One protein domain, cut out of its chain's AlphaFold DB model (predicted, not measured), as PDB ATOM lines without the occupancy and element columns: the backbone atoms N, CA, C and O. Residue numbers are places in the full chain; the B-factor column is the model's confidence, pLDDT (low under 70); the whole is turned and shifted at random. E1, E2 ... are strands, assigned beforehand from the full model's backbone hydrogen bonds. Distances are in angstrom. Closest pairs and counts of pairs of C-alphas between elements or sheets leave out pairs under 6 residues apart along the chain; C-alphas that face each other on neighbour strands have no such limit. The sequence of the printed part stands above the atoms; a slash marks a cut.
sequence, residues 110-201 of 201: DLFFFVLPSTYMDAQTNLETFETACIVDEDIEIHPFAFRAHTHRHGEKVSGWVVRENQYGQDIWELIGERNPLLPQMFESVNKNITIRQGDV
ATOM      1  N   ASP A 110     -19.533 -25.858  23.210       84.00
ATOM      2  CA  ASP A 110     -20.990 -25.823  23.170       84.00
ATOM      3  C   ASP A 110     -21.485 -24.805  22.139       84.00
ATOM      4  O   ASP A 110     -21.260 -23.601  22.262       84.00
ATOM      5  N   LEU A 111     -22.233 -25.289  21.148       80.56
ATOM      6  CA  LEU A 111     -23.032 -24.453  20.257       80.56
ATOM      7  C   LEU A 111     -24.489 -24.514  20.707       80.56
ATOM      8  O   LEU A 111     -25.114 -25.575  20.704       80.56
ATOM      9  N   PHE A 112     -25.027 -23.363  21.109       77.75
ATOM     10  CA  PHE A 112     -26.367 -23.271  21.677       77.75
ATOM     11  C   PHE A 112     -27.309 -22.472  20.771       77.75
ATOM     12  O   PHE A 112     -26.950 -21.413  20.262       77.75
ATOM     13  N   PHE A 113     -28.549 -22.949  20.634       73.88
ATOM     14  CA  PHE A 113     -29.640 -22.210  20.003       73.88
ATOM     15  C   PHE A 113     -30.859 -22.151  20.937       73.88
ATOM     16  O   PHE A 113     -31.391 -23.186  21.343       73.88
ATOM     17  N   PHE A 114     -31.321 -20.943  21.276       67.88
ATOM     18  CA  PHE A 114     -32.538 -20.742  22.070       67.88
ATOM     19  C   PHE A 114     -33.749 -20.552  21.156       67.88
ATOM     20  O   PHE A 114     -33.894 -19.518  20.507       67.88
ATOM     21  N   VAL A 115     -34.674 -21.514  21.179       66.44
ATOM     22  CA  VAL A 115     -36.017 -21.328  20.615       66.44
ATOM     23  C   VAL A 115     -36.856 -20.567  21.646       66.44
ATOM     24  O   VAL A 115     -37.206 -21.104  22.699       66.44
ATOM     25  N   LEU A 116     -37.168 -19.301  21.368       64.50
ATOM     26  CA  LEU A 116     -38.085 -18.512  22.192       64.50
ATOM     27  C   LEU A 116     -39.528 -19.036  22.055       64.50
ATOM     28  O   LEU A 116     -39.892 -19.586  21.015       64.50
ATOM     29  N   PRO A 117     -40.414 -18.812  23.041       57.50
ATOM     30  CA  PRO A 117     -41.830 -19.182  22.923       57.50
ATOM     31  C   PRO A 117     -42.543 -18.537  21.721       57.50
ATOM     32  O   PRO A 117     -43.567 -19.037  21.271       57.50
ATOM     33  N   SER A 118     -42.009 -17.420  21.215       56.88
ATOM     34  CA  SER A 118     -42.509 -16.690  20.048       56.88
ATOM     35  C   SER A 118     -41.940 -17.174  18.714       56.88
ATOM     36  O   SER A 118     -42.295 -16.616  17.678       56.88
ATOM     37  N   THR A 119     -41.025 -18.149  18.718       63.28
ATOM     38  CA  THR A 119     -40.496 -18.712  17.471       63.28
ATOM     39  C   THR A 119     -41.624 -19.499  16.819       63.28
ATOM     40  O   THR A 119     -42.085 -20.508  17.351       63.28
ATOM     41  N   TYR A 120     -42.131 -18.968  15.711       61.22
ATOM     42  CA  TYR A 120     -43.204 -19.576  14.943       61.22
ATOM     43  C   TYR A 120     -42.658 -20.845  14.287       61.22
ATOM     44  O   TYR A 120     -41.818 -20.754  13.400       61.22
ATOM     45  N   MET A 121     -43.095 -22.012  14.758       63.38
ATOM     46  CA  MET A 121     -42.932 -23.251  14.005       63.38
ATOM     47  C   MET A 121     -44.097 -23.331  13.026       63.38
ATOM     48  O   MET A 121     -45.255 -23.340  13.463       63.38
ATOM     49  N   ASP A 122     -43.815 -23.329  11.725       60.25
ATOM     50  CA  ASP A 122     -44.849 -23.396  10.704       60.25
ATOM     51  C   ASP A 122     -45.574 -24.743  10.782       60.25
ATOM     52  O   ASP A 122     -45.046 -25.815  10.478       60.25
ATOM     53  N   ALA A 123     -46.840 -24.683  11.191       62.12
ATOM     54  CA  ALA A 123     -47.709 -25.848  11.281       62.12
ATOM     55  C   ALA A 123     -47.995 -26.494   9.909       62.12
ATOM     56  O   ALA A 123     -48.589 -27.572   9.864       62.12
ATOM     57  N   GLN A 124     -47.622 -25.851   8.793       64.44
ATOM     58  CA  GLN A 124     -47.823 -26.386   7.444       64.44
ATOM     59  C   GLN A 124     -46.682 -27.286   6.968       64.44
ATOM     60  O   GLN A 124     -46.944 -28.280   6.288       64.44
ATOM     61  N   THR A 125     -45.433 -26.965   7.308       66.88
ATOM     62  CA  THR A 125     -44.252 -27.708   6.836       66.88
ATOM     63  C   THR A 125     -43.903 -28.886   7.745       66.88
ATOM     64  O   THR A 125     -43.282 -29.838   7.274       66.88
ATOM     65  N   ASN A 126     -44.321 -28.855   9.022       69.75
ATOM     66  CA  ASN A 126     -43.964 -29.828  10.070       69.75
ATOM     67  C   ASN A 126     -42.447 -30.048  10.249       69.75
ATOM     68  O   ASN A 126     -42.044 -30.988  10.932       69.75
ATOM     69  N   LEU A 127     -41.607 -29.203   9.648       78.44
ATOM     70  CA  LEU A 127     -40.157 -29.288   9.714       78.44
ATOM     71  C   LEU A 127     -39.591 -27.877   9.748       78.44
ATOM     72  O   LEU A 127     -39.820 -27.085   8.838       78.44
ATOM     73  N   GLU A 128     -38.817 -27.613  10.790       83.62
ATOM     74  CA  GLU A 128     -38.085 -26.369  10.974       83.62
ATOM     75  C   GLU A 128     -36.622 -26.695  11.244       83.62
ATOM     76  O   GLU A 128     -36.307 -27.629  11.990       83.62
ATOM     77  N   THR A 129     -35.729 -25.923  10.636       85.75
ATOM     78  CA  THR A 129     -34.281 -26.068  10.801       85.75
ATOM     79  C   THR A 129     -33.720 -24.848  11.504       85.75
ATOM     80  O   THR A 129     -33.986 -23.716  11.109       85.75
ATOM     81  N   PHE A 130     -32.913 -25.089  12.533       86.62
ATOM     82  CA  PHE A 130     -32.207 -24.046  13.265       86.62
ATOM     83  C   PHE A 130     -30.710 -24.231  13.056       86.62
ATOM     84  O   PHE A 130     -30.197 -25.338  13.215       86.62
ATOM     85  N   GLU A 131     -30.025 -23.148  12.708       88.06
ATOM     86  CA  GLU A 131     -28.611 -23.160  12.357       88.06
ATOM     87  C   GLU A 131     -27.847 -22.180  13.246       88.06
ATOM     88  O   GLU A 131     -28.337 -21.104  13.594       88.06
ATOM     89  N   THR A 132     -26.641 -22.575  13.635       91.00
ATOM     90  CA  THR A 132     -25.689 -21.729  14.347       91.00
ATOM     91  C   THR A 132     -24.296 -22.053  13.830       91.00
ATOM     92  O   THR A 132     -24.003 -23.209  13.528       91.00
ATOM     93  N   ALA A 133     -23.468 -21.028  13.677       92.25
ATOM     94  CA  ALA A 133     -22.128 -21.129  13.121       92.25
ATOM     95  C   ALA A 133     -21.233 -20.106  13.820       92.25
ATOM     96  O   ALA A 133     -21.680 -18.996  14.126       92.25
ATOM     97  N   CYS A 134     -19.989 -20.477  14.101       93.06
ATOM     98  CA  CYS A 134     -19.010 -19.621  14.763       93.06
ATOM     99  C   CYS A 134     -17.647 -19.860  14.125       93.06
ATOM    100  O   CYS A 134     -17.259 -21.001  13.938       93.06
ATOM    101  N   ILE A 135     -16.919 -18.788  13.824       94.38
ATOM    102  CA  ILE A 135     -15.540 -18.901  13.344       94.38
ATOM    103  C   ILE A 135     -14.640 -19.166  14.550       94.38
ATOM    104  O   ILE A 135     -14.759 -18.476  15.565       94.38
ATOM    105  N   VAL A 136     -13.714 -20.114  14.429       94.31
ATOM    106  CA  VAL A 136     -12.627 -20.290  15.394       94.31
ATOM    107  C   VAL A 136     -11.633 -19.148  15.214       94.31
ATOM    108  O   VAL A 136     -10.912 -19.079  14.220       94.31
ATOM    109  N   ASP A 137     -11.601 -18.219  16.159       94.75
ATOM    110  CA  ASP A 137     -10.735 -17.038  16.133       94.75
ATOM    111  C   ASP A 137      -9.403 -17.248  16.868       94.75
ATOM    112  O   ASP A 137      -8.438 -16.521  16.618       94.75
ATOM    113  N   GLU A 138      -9.316 -18.264  17.724       92.69
ATOM    114  CA  GLU A 138      -8.114 -18.622  18.473       92.69
ATOM    115  C   GLU A 138      -7.134 -19.488  17.655       92.69
ATOM    116  O   GLU A 138      -7.529 -20.405  16.936       92.69
ATOM    117  N   ASP A 139      -5.828 -19.235  17.812       95.12
ATOM    118  CA  ASP A 139      -4.747 -20.063  17.248       95.12
ATOM    119  C   ASP A 139      -4.530 -21.325  18.100       95.12
ATOM    120  O   ASP A 139      -3.566 -21.454  18.863       95.12
ATOM    121  N   ILE A 140      -5.503 -22.234  18.030       92.50
ATOM    122  CA  ILE A 140      -5.503 -23.530  18.711       92.50
ATOM    123  C   ILE A 140      -5.888 -24.649  17.739       92.50
ATOM    124  O   ILE A 140      -6.695 -24.463  16.832       92.50
ATOM    125  N   GLU A 141      -5.328 -25.843  17.951       94.69
ATOM    126  CA  GLU A 141      -5.761 -27.055  17.252       94.69
ATOM    127  C   GLU A 141      -6.746 -27.838  18.124       94.69
ATOM    128  O   GLU A 141      -6.425 -28.254  19.243       94.69
ATOM    129  N   ILE A 142      -7.948 -28.064  17.597       95.38
ATOM    130  CA  ILE A 142      -9.019 -28.782  18.287       95.38
ATOM    131  C   ILE A 142      -9.253 -30.118  17.587       95.38
ATOM    132  O   ILE A 142      -9.481 -30.183  16.378       95.38
ATOM    133  N   HIS A 143      -9.240 -31.194  18.370       95.75
ATOM    134  CA  HIS A 143      -9.515 -32.546  17.897       95.75
ATOM    135  C   HIS A 143     -10.807 -33.057  18.537       95.75
ATOM    136  O   HIS A 143     -10.769 -33.507  19.690       95.75
ATOM    137  N   PRO A 144     -11.956 -32.992  17.841       95.12
ATOM    138  CA  PRO A 144     -13.194 -33.527  18.380       95.12
ATOM    139  C   PRO A 144     -13.069 -35.045  18.532       95.12
ATOM    140  O   PRO A 144     -12.812 -35.765  17.572       95.12
ATOM    141  N   PHE A 145     -13.261 -35.529  19.757       93.88
ATOM    142  CA  PHE A 145     -13.260 -36.960  20.081       93.88
ATOM    143  C   PHE A 145     -14.625 -37.441  20.577       93.88
ATOM    144  O   PHE A 145     -14.848 -38.648  20.684       93.88
ATOM    145  N   ALA A 146     -15.543 -36.515  20.865       92.75
ATOM    146  CA  ALA A 146     -16.888 -36.826  21.304       92.75
ATOM    147  C   ALA A 146     -17.913 -35.778  20.860       92.75
ATOM    148  O   ALA A 146     -17.586 -34.601  20.736       92.75
ATOM    149  N   PHE A 147     -19.155 -36.211  20.658       92.69
ATOM    150  CA  PHE A 147     -20.280 -35.370  20.260       92.69
ATOM    151  C   PHE A 147     -21.514 -35.697  21.104       92.69
ATOM    152  O   PHE A 147     -21.858 -36.865  21.290       92.69
ATOM    153  N   ARG A 148     -22.205 -34.674  21.609       90.62
ATOM    154  CA  ARG A 148     -23.460 -34.827  22.352       90.62
ATOM    155  C   ARG A 148     -24.504 -33.877  21.787       90.62
ATOM    156  O   ARG A 148     -24.305 -32.671  21.776       90.62
ATOM    157  N   ALA A 149     -25.647 -34.429  21.397       90.56
ATOM    158  CA  ALA A 149     -26.825 -33.655  21.035       90.56
ATOM    159  C   ALA A 149     -27.760 -33.497  22.241       90.56
ATOM    160  O   ALA A 149     -27.939 -34.433  23.027       90.56
ATOM    161  N   HIS A 150     -28.398 -32.335  22.360       87.94
ATOM    162  CA  HIS A 150     -29.433 -32.089  23.356       87.94
ATOM    163  C   HIS A 150     -30.555 -31.237  22.765       87.94
ATOM    164  O   HIS A 150     -30.314 -30.162  22.226       87.94
ATOM    165  N   THR A 151     -31.789 -31.714  22.904       87.31
ATOM    166  CA  THR A 151     -33.007 -30.954  22.620       87.31
ATOM    167  C   THR A 151     -34.082 -31.324  23.632       87.31
ATOM    168  O   THR A 151     -34.006 -32.345  24.321       87.31
ATOM    169  N   HIS A 152     -35.154 -30.537  23.654       85.25
ATOM    170  CA  HIS A 152     -36.409 -30.958  24.264       85.25
ATOM    171  C   HIS A 152     -37.179 -31.913  23.326       85.25
ATOM    172  O   HIS A 152     -36.626 -32.494  22.393       85.25
ATOM    173  N   ARG A 153     -38.481 -32.076  23.576       83.69
ATOM    174  CA  ARG A 153     -39.349 -33.091  22.958       83.69
ATOM    175  C   ARG A 153     -39.489 -33.013  21.428       83.69
ATOM    176  O   ARG A 153     -39.856 -34.018  20.832       83.69
ATOM    177  N   HIS A 154     -39.249 -31.854  20.817       85.44
ATOM    178  CA  HIS A 154     -39.495 -31.625  19.387       85.44
ATOM    179  C   HIS A 154     -38.263 -31.816  18.491       85.44
ATOM    180  O   HIS A 154     -38.386 -31.698  17.280       85.44
ATOM    181  N   GLY A 155     -37.083 -32.089  19.055       88.69
ATOM    182  CA  GLY A 155     -35.894 -32.315  18.236       88.69
ATOM    183  C   GLY A 155     -35.944 -33.668  17.535       88.69
ATOM    184  O   GLY A 155     -36.143 -34.694  18.182       88.69
ATOM    185  N   GLU A 156     -35.719 -33.669  16.224       90.75
ATOM    186  CA  GLU A 156     -35.630 -34.902  15.433       90.75
ATOM    187  C   GLU A 156     -34.182 -35.300  15.144       90.75
ATOM    188  O   GLU A 156     -33.824 -36.479  15.211       90.75
ATOM    189  N   LYS A 157     -33.332 -34.310  14.849       93.06
ATOM    190  CA  LYS A 157     -31.946 -34.520  14.443       93.06
ATOM    191  C   LYS A 157     -31.091 -33.305  14.775       93.06
ATOM    192  O   LYS A 157     -31.510 -32.178  14.543       93.06
ATOM    193  N   VAL A 158     -29.890 -33.552  15.281       94.19
ATOM    194  CA  VAL A 158     -28.854 -32.532  15.478       94.19
ATOM    195  C   VAL A 158     -27.583 -33.031  14.814       94.19
ATOM    196  O   VAL A 158     -27.180 -34.174  15.044       94.19
ATOM    197  N   SER A 159     -26.954 -32.186  14.004       94.88
ATOM    198  CA  SER A 159     -25.655 -32.460  13.395       94.88
ATOM    199  C   SER A 159     -24.691 -31.303  13.629       94.88
ATOM    200  O   SER A 159     -25.098 -30.146  13.689       94.88
ATOM    201  N   GLY A 160     -23.419 -31.642  13.807       95.31
ATOM    202  CA  GLY A 160     -22.311 -30.703  13.930       95.31
ATOM    203  C   GLY A 160     -21.303 -30.937  12.813       95.31
ATOM    204  O   GLY A 160     -20.985 -32.087  12.487       95.31
ATOM    205  N   TRP A 161     -20.798 -29.853  12.242       95.88
ATOM    206  CA  TRP A 161     -19.909 -29.855  11.087       95.88
ATOM    207  C   TRP A 161     -18.726 -28.936  11.355       95.88
ATOM    208  O   TRP A 161     -18.854 -28.007  12.144       95.88
ATOM    209  N   VAL A 162     -17.610 -29.210  10.688       96.31
ATOM    210  CA  VAL A 162     -16.588 -28.199  10.418       96.31
ATOM    211  C   VAL A 162     -16.683 -27.808   8.948       96.31
ATOM    212  O   VAL A 162     -16.803 -28.680   8.077       96.31
ATOM    213  N   VAL A 163     -16.658 -26.513   8.672       96.88
ATOM    214  CA  VAL A 163     -16.801 -25.925   7.345       96.88
ATOM    215  C   VAL A 163     -15.532 -25.166   7.001       96.88
ATOM    216  O   VAL A 163     -15.034 -24.359   7.784       96.88
ATOM    217  N   ARG A 164     -14.987 -25.450   5.817       95.69
ATOM    218  CA  ARG A 164     -13.754 -24.832   5.320       95.69
ATOM    219  C   ARG A 164     -13.940 -24.352   3.897       95.69
ATOM    220  O   ARG A 164     -14.461 -25.094   3.068       95.69
ATOM    221  N   GLU A 165     -13.450 -23.163   3.589       93.88
ATOM    222  CA  GLU A 165     -13.477 -22.643   2.226       93.88
ATOM    223  C   GLU A 165     -12.290 -23.198   1.421       93.88
ATOM    224  O   GLU A 165     -11.139 -23.184   1.864       93.88
ATOM    225  N   ASN A 166     -12.556 -23.725   0.227       92.50
ATOM    226  CA  ASN A 166     -11.500 -24.177  -0.675       92.50
ATOM    227  C   ASN A 166     -10.925 -23.019  -1.515       92.50
ATOM    228  O   ASN A 166     -11.453 -21.914  -1.547       92.50
ATOM    229  N   GLN A 167      -9.866 -23.290  -2.283       92.94
ATOM    230  CA  GLN A 167      -9.216 -22.293  -3.153       92.94
ATOM    231  C   GLN A 167     -10.125 -21.665  -4.234       92.94
ATOM    232  O   GLN A 167      -9.715 -20.717  -4.900       92.94
ATOM    233  N   TYR A 168     -11.320 -22.217  -4.452       93.31
ATOM    234  CA  TYR A 168     -12.318 -21.739  -5.408       93.31
ATOM    235  C   TYR A 168     -13.492 -21.016  -4.731       93.31
ATOM    236  O   TYR A 168     -14.463 -20.695  -5.417       93.31
ATOM    237  N   GLY A 169     -13.426 -20.780  -3.420       92.00
ATOM    238  CA  GLY A 169     -14.492 -20.133  -2.661       92.00
ATOM    239  C   GLY A 169     -15.693 -21.033  -2.371       92.00
ATOM    240  O   GLY A 169     -16.811 -20.539  -2.269       92.00
ATOM    241  N   GLN A 170     -15.502 -22.357  -2.333       94.88
ATOM    242  CA  GLN A 170     -16.580 -23.307  -2.044       94.88
ATOM    243  C   GLN A 170     -16.420 -23.909  -0.653       94.88
ATOM    244  O   GLN A 170     -15.332 -24.371  -0.298       94.88
ATOM    245  N   ASP A 171     -17.536 -23.998   0.063       96.00
ATOM    246  CA  ASP A 171     -17.598 -24.614   1.381       96.00
ATOM    247  C   ASP A 171     -17.448 -26.137   1.301       96.00
ATOM    248  O   ASP A 171     -18.200 -26.843   0.622       96.00
ATOM    249  N   ILE A 172     -16.483 -26.655   2.050       96.44
ATOM    250  CA  ILE A 172     -16.263 -28.075   2.287       96.44
ATOM    251  C   ILE A 172     -16.743 -28.387   3.699       96.44
ATOM    252  O   ILE A 172     -16.146 -27.947   4.679       96.44
ATOM    253  N   TRP A 173     -17.797 -29.193   3.778       96.56
ATOM    254  CA  TRP A 173     -18.432 -29.604   5.025       96.56
ATOM    255  C   TRP A 173     -17.935 -30.987   5.445       96.56
ATOM    256  O   TRP A 173     -18.097 -31.970   4.716       96.56
ATOM    257  N   GLU A 174     -17.368 -31.090   6.641       96.75
ATOM    258  CA  GLU A 174     -16.924 -32.348   7.235       96.75
ATOM    259  C   GLU A 174     -17.713 -32.631   8.522       96.75
ATOM    260  O   GLU A 174     -17.670 -31.881   9.494       96.75
ATOM    261  N   LEU A 175     -18.479 -33.729   8.521       96.31
ATOM    262  CA  LEU A 175     -19.366 -34.092   9.630       96.31
ATOM    263  C   LEU A 175     -18.566 -34.517  10.866       96.31
ATOM    264  O   LEU A 175     -17.893 -35.553  10.821       96.31
ATOM    265  N   ILE A 176     -18.752 -33.817  11.984       96.06
ATOM    266  CA  ILE A 176     -18.224 -34.203  13.300       96.06
ATOM    267  C   ILE A 176     -19.105 -35.300  13.903       96.06
ATOM    268  O   ILE A 176     -18.614 -36.377  14.243       96.06
ATOM    269  N   GLY A 177     -20.416 -35.062  13.968       94.44
ATOM    270  CA  GLY A 177     -21.388 -36.003  14.519       94.44
ATOM    271  C   GLY A 177     -22.820 -35.654  14.124       94.44
ATOM    272  O   GLY A 177     -23.139 -34.497  13.877       94.44
ATOM    273  N   GLU A 178     -23.681 -36.666  14.047       94.75
ATOM    274  CA  GLU A 178     -25.119 -36.522  13.809       94.75
ATOM    275  C   GLU A 178     -25.857 -37.499  14.722       94.75
ATOM    276  O   GLU A 178     -25.503 -38.676  14.779       94.75
ATOM    277  N   ARG A 179     -26.883 -37.023  15.433       91.19
ATOM    278  CA  ARG A 179     -27.633 -37.853  16.379       91.19
ATOM    279  C   ARG A 179     -29.109 -37.466  16.436       91.19
ATOM    280  O   ARG A 179     -29.465 -36.293  16.341       91.19
ATOM    281  N   ASN A 180     -29.965 -38.460  16.678       92.81
ATOM    282  CA  ASN A 180     -31.322 -38.229  17.172       92.81
ATOM    283  C   ASN A 180     -31.254 -37.845  18.671       92.81
ATOM    284  O   ASN A 180     -30.853 -38.677  19.494       92.81
ATOM    285  N   PRO A 181     -31.645 -36.616  19.053       90.12
ATOM    286  CA  PRO A 181     -31.476 -36.104  20.415       90.12
ATOM    287  C   PRO A 181     -32.438 -36.731  21.443       90.12
ATOM    288  O   PRO A 181     -32.266 -36.524  22.647       90.12
ATOM    289  N   LEU A 182     -33.433 -37.509  20.996       88.81
ATOM    290  CA  LEU A 182     -34.361 -38.250  21.860       88.81
ATOM    291  C   LEU A 182     -33.815 -39.622  22.290       88.81
ATOM    292  O   LEU A 182     -34.384 -40.259  23.182       88.81
ATOM    293  N   LEU A 183     -32.719 -40.083  21.679       87.88
ATOM    294  CA  LEU A 183     -31.944 -41.223  22.174       87.88
ATOM    295  C   LEU A 183     -31.262 -40.869  23.513       87.88
ATOM    296  O   LEU A 183     -31.203 -39.692  23.875       87.88
ATOM    297  N   PRO A 184     -30.726 -41.850  24.271       83.50
ATOM    298  CA  PRO A 184     -30.026 -41.568  25.525       83.50
ATOM    299  C   PRO A 184     -29.003 -40.431  25.371       83.50
ATOM    300  O   PRO A 184     -28.190 -40.455  24.449       83.50
ATOM    301  N   GLN A 185     -29.072 -39.421  26.241       74.12
ATOM    302  CA  GLN A 185     -28.301 -38.179  26.116       74.12
ATOM    303  C   GLN A 185     -26.871 -38.354  26.642       74.12
ATOM    304  O   GLN A 185     -26.549 -37.953  27.760       74.12
ATOM    305  N   MET A 186     -26.027 -38.974  25.825       81.25
ATOM    306  CA  MET A 186     -24.627 -39.291  26.114       81.25
ATOM    307  C   MET A 186     -23.686 -38.647  25.089       81.25
ATOM    308  O   MET A 186     -24.132 -38.152  24.053       81.25
ATOM    309  N   PHE A 187     -22.388 -38.701  25.374       86.94
ATOM    310  CA  PHE A 187     -21.332 -38.374  24.421       86.94
ATOM    311  C   PHE A 187     -21.027 -39.580  23.519       86.94
ATOM    312  O   PHE A 187     -20.683 -40.649  24.016       86.94
ATOM    313  N   GLU A 188     -21.146 -39.420  22.202       87.94
ATOM    314  CA  GLU A 188     -20.720 -40.416  21.208       87.94
ATOM    315  C   GLU A 188     -19.302 -40.159  20.763       87.94
ATOM    316  O   GLU A 188     -18.960 -39.023  20.453       87.94
ATOM    317  N   SER A 189     -18.506 -41.217  20.653       89.94
ATOM    318  CA  SER A 189     -17.153 -41.117  20.125       89.94
ATOM    319  C   SER A 189     -17.150 -40.625  18.678       89.94
ATOM    320  O   SER A 189     -17.808 -41.193  17.804       89.94
ATOM    321  N   VAL A 190     -16.338 -39.607  18.411       92.56
ATOM    322  CA  VAL A 190     -16.032 -39.140  17.058       92.56
ATOM    323  C   VAL A 190     -14.834 -39.942  16.559       92.56
ATOM    324  O   VAL A 190     -13.691 -39.679  16.914       92.56
ATOM    325  N   ASN A 191     -15.091 -40.949  15.725       86.88
ATOM    326  CA  ASN A 191     -14.057 -41.846  15.187       86.88
ATOM    327  C   ASN A 191     -13.429 -41.314  13.886       86.88
ATOM    328  O   ASN A 191     -13.142 -42.079  12.964       86.88
ATOM    329  N   LYS A 192     -13.267 -39.994  13.780       90.19
ATOM    330  CA  LYS A 192     -12.714 -39.318  12.604       90.19
ATOM    331  C   LYS A 192     -11.529 -38.468  13.022       90.19
ATOM    332  O   LYS A 192     -11.561 -37.827  14.065       90.19
ATOM    333  N   ASN A 193     -10.493 -38.445  12.189       92.62
ATOM    334  CA  ASN A 193      -9.325 -37.607  12.427       92.62
ATOM    335  C   ASN A 193      -9.579 -36.185  11.910       92.62
ATOM    336  O   ASN A 193      -9.029 -35.783  10.887       92.62
ATOM    337  N   ILE A 194     -10.462 -35.465  12.597       95.50
ATOM    338  CA  ILE A 194     -10.783 -34.070  12.294       95.50
ATOM    339  C   ILE A 194      -9.830 -33.183  13.095       95.50
ATOM    340  O   ILE A 194      -9.561 -33.432  14.272       95.50
ATOM    341  N   THR A 195      -9.307 -32.147  12.451       95.81
ATOM    342  CA  THR A 195      -8.583 -31.060  13.120       95.81
ATOM    343  C   THR A 195      -9.273 -29.761  12.748       95.81
ATOM    344  O   THR A 195      -9.404 -29.469  11.560       95.81
ATOM    345  N   ILE A 196      -9.746 -29.033  13.751       95.81
ATOM    346  CA  ILE A 196     -10.346 -27.709  13.596       95.81
ATOM    347  C   ILE A 196      -9.275 -26.693  13.984       95.81
ATOM    348  O   ILE A 196      -8.582 -26.886  14.991       95.81
ATOM    349  N   ARG A 197      -9.100 -25.661  13.161       96.12
ATOM    350  CA  ARG A 197      -8.074 -24.624  13.334       96.12
ATOM    351  C   ARG A 197      -8.671 -23.229  13.241       96.12
ATOM    352  O   ARG A 197      -9.809 -23.062  12.819       96.12
ATOM    353  N   GLN A 198      -7.859 -22.231  13.577       96.44
ATOM    354  CA  GLN A 198      -8.190 -20.831  13.357       96.44
ATOM    355  C   GLN A 198      -8.679 -20.586  11.919       96.44
ATOM    356  O   GLN A 198      -8.016 -20.972  10.955       96.44
ATOM    357  N   GLY A 199      -9.826 -19.923  11.787       95.00
ATOM    358  CA  GLY A 199     -10.487 -19.619  10.520       95.00
ATOM    359  C   GLY A 199     -11.487 -20.674  10.041       95.00
ATOM    360  O   GLY A 199     -12.301 -20.347   9.180       95.00
ATOM    361  N   ASP A 200     -11.471 -21.890  10.597       95.88
ATOM    362  CA  ASP A 200     -12.534 -22.871  10.359       95.88
ATOM    363  C   ASP A 200     -13.847 -22.402  11.026       95.88
ATOM    364  O   ASP A 200     -13.824 -21.650  12.009       95.88
ATOM    365  N   VAL A 201     -14.985 -22.860  10.493       94.31
ATOM    366  CA  VAL A 201     -16.344 -22.630  11.030       94.31
ATOM    367  C   VAL A 201     -16.944 -23.922  11.564       94.31
ATOM    368  O   VAL A 201     -16.735 -24.967  10.909       94.31
TER     369      VAL A 201
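Overview. This is residues 110 to 201 of the 201 residues of the protein "Peptidylglycine monooxygenase" of Onchocerca ochengi (UniProt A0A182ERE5). The domain has little regular structure: a long unnamed stretch, residues 110 to 157, leads into one long hairpin of two strands, E1 and E2, and a second unnamed stretch, residues 180 to 201, follows it. A short antiparallel pairing ties residues 146 to 147 to 188 to 189. The printed part has 92 residues, 17 in named strands, with no named helix; it is all strand and only just loose, close to compact, with a radius of gyration of the C-alphas of 15.2 A and spans of 41 by 31 by 20 A.

Arrangement. E1, residues 158 to 165, and E2, residues 171 to 179, are antiparallel neighbours at 162 degrees and form a hairpin over a tight link. N 158 and O 179 are within hydrogen-bond range at 3.0 A, as are N 172 and O 164 at 2.7 A. E2 bends by 61 degrees at residue 176.

Along the chain. E1 measures 22.6 A from C-alpha 158 at (-28.854, -32.532, 15.478) to C-alpha 165; E2 measures 22.4 A and ends with C-alpha 179 at (-27.633, -37.853, 16.379).

Size, cuts and confidence. The C-alphas farthest apart, Gln 124 and Asp 139, are 44.6 A apart. The printed part has no cut. Residues 114 to 126 have pLDDT under 70.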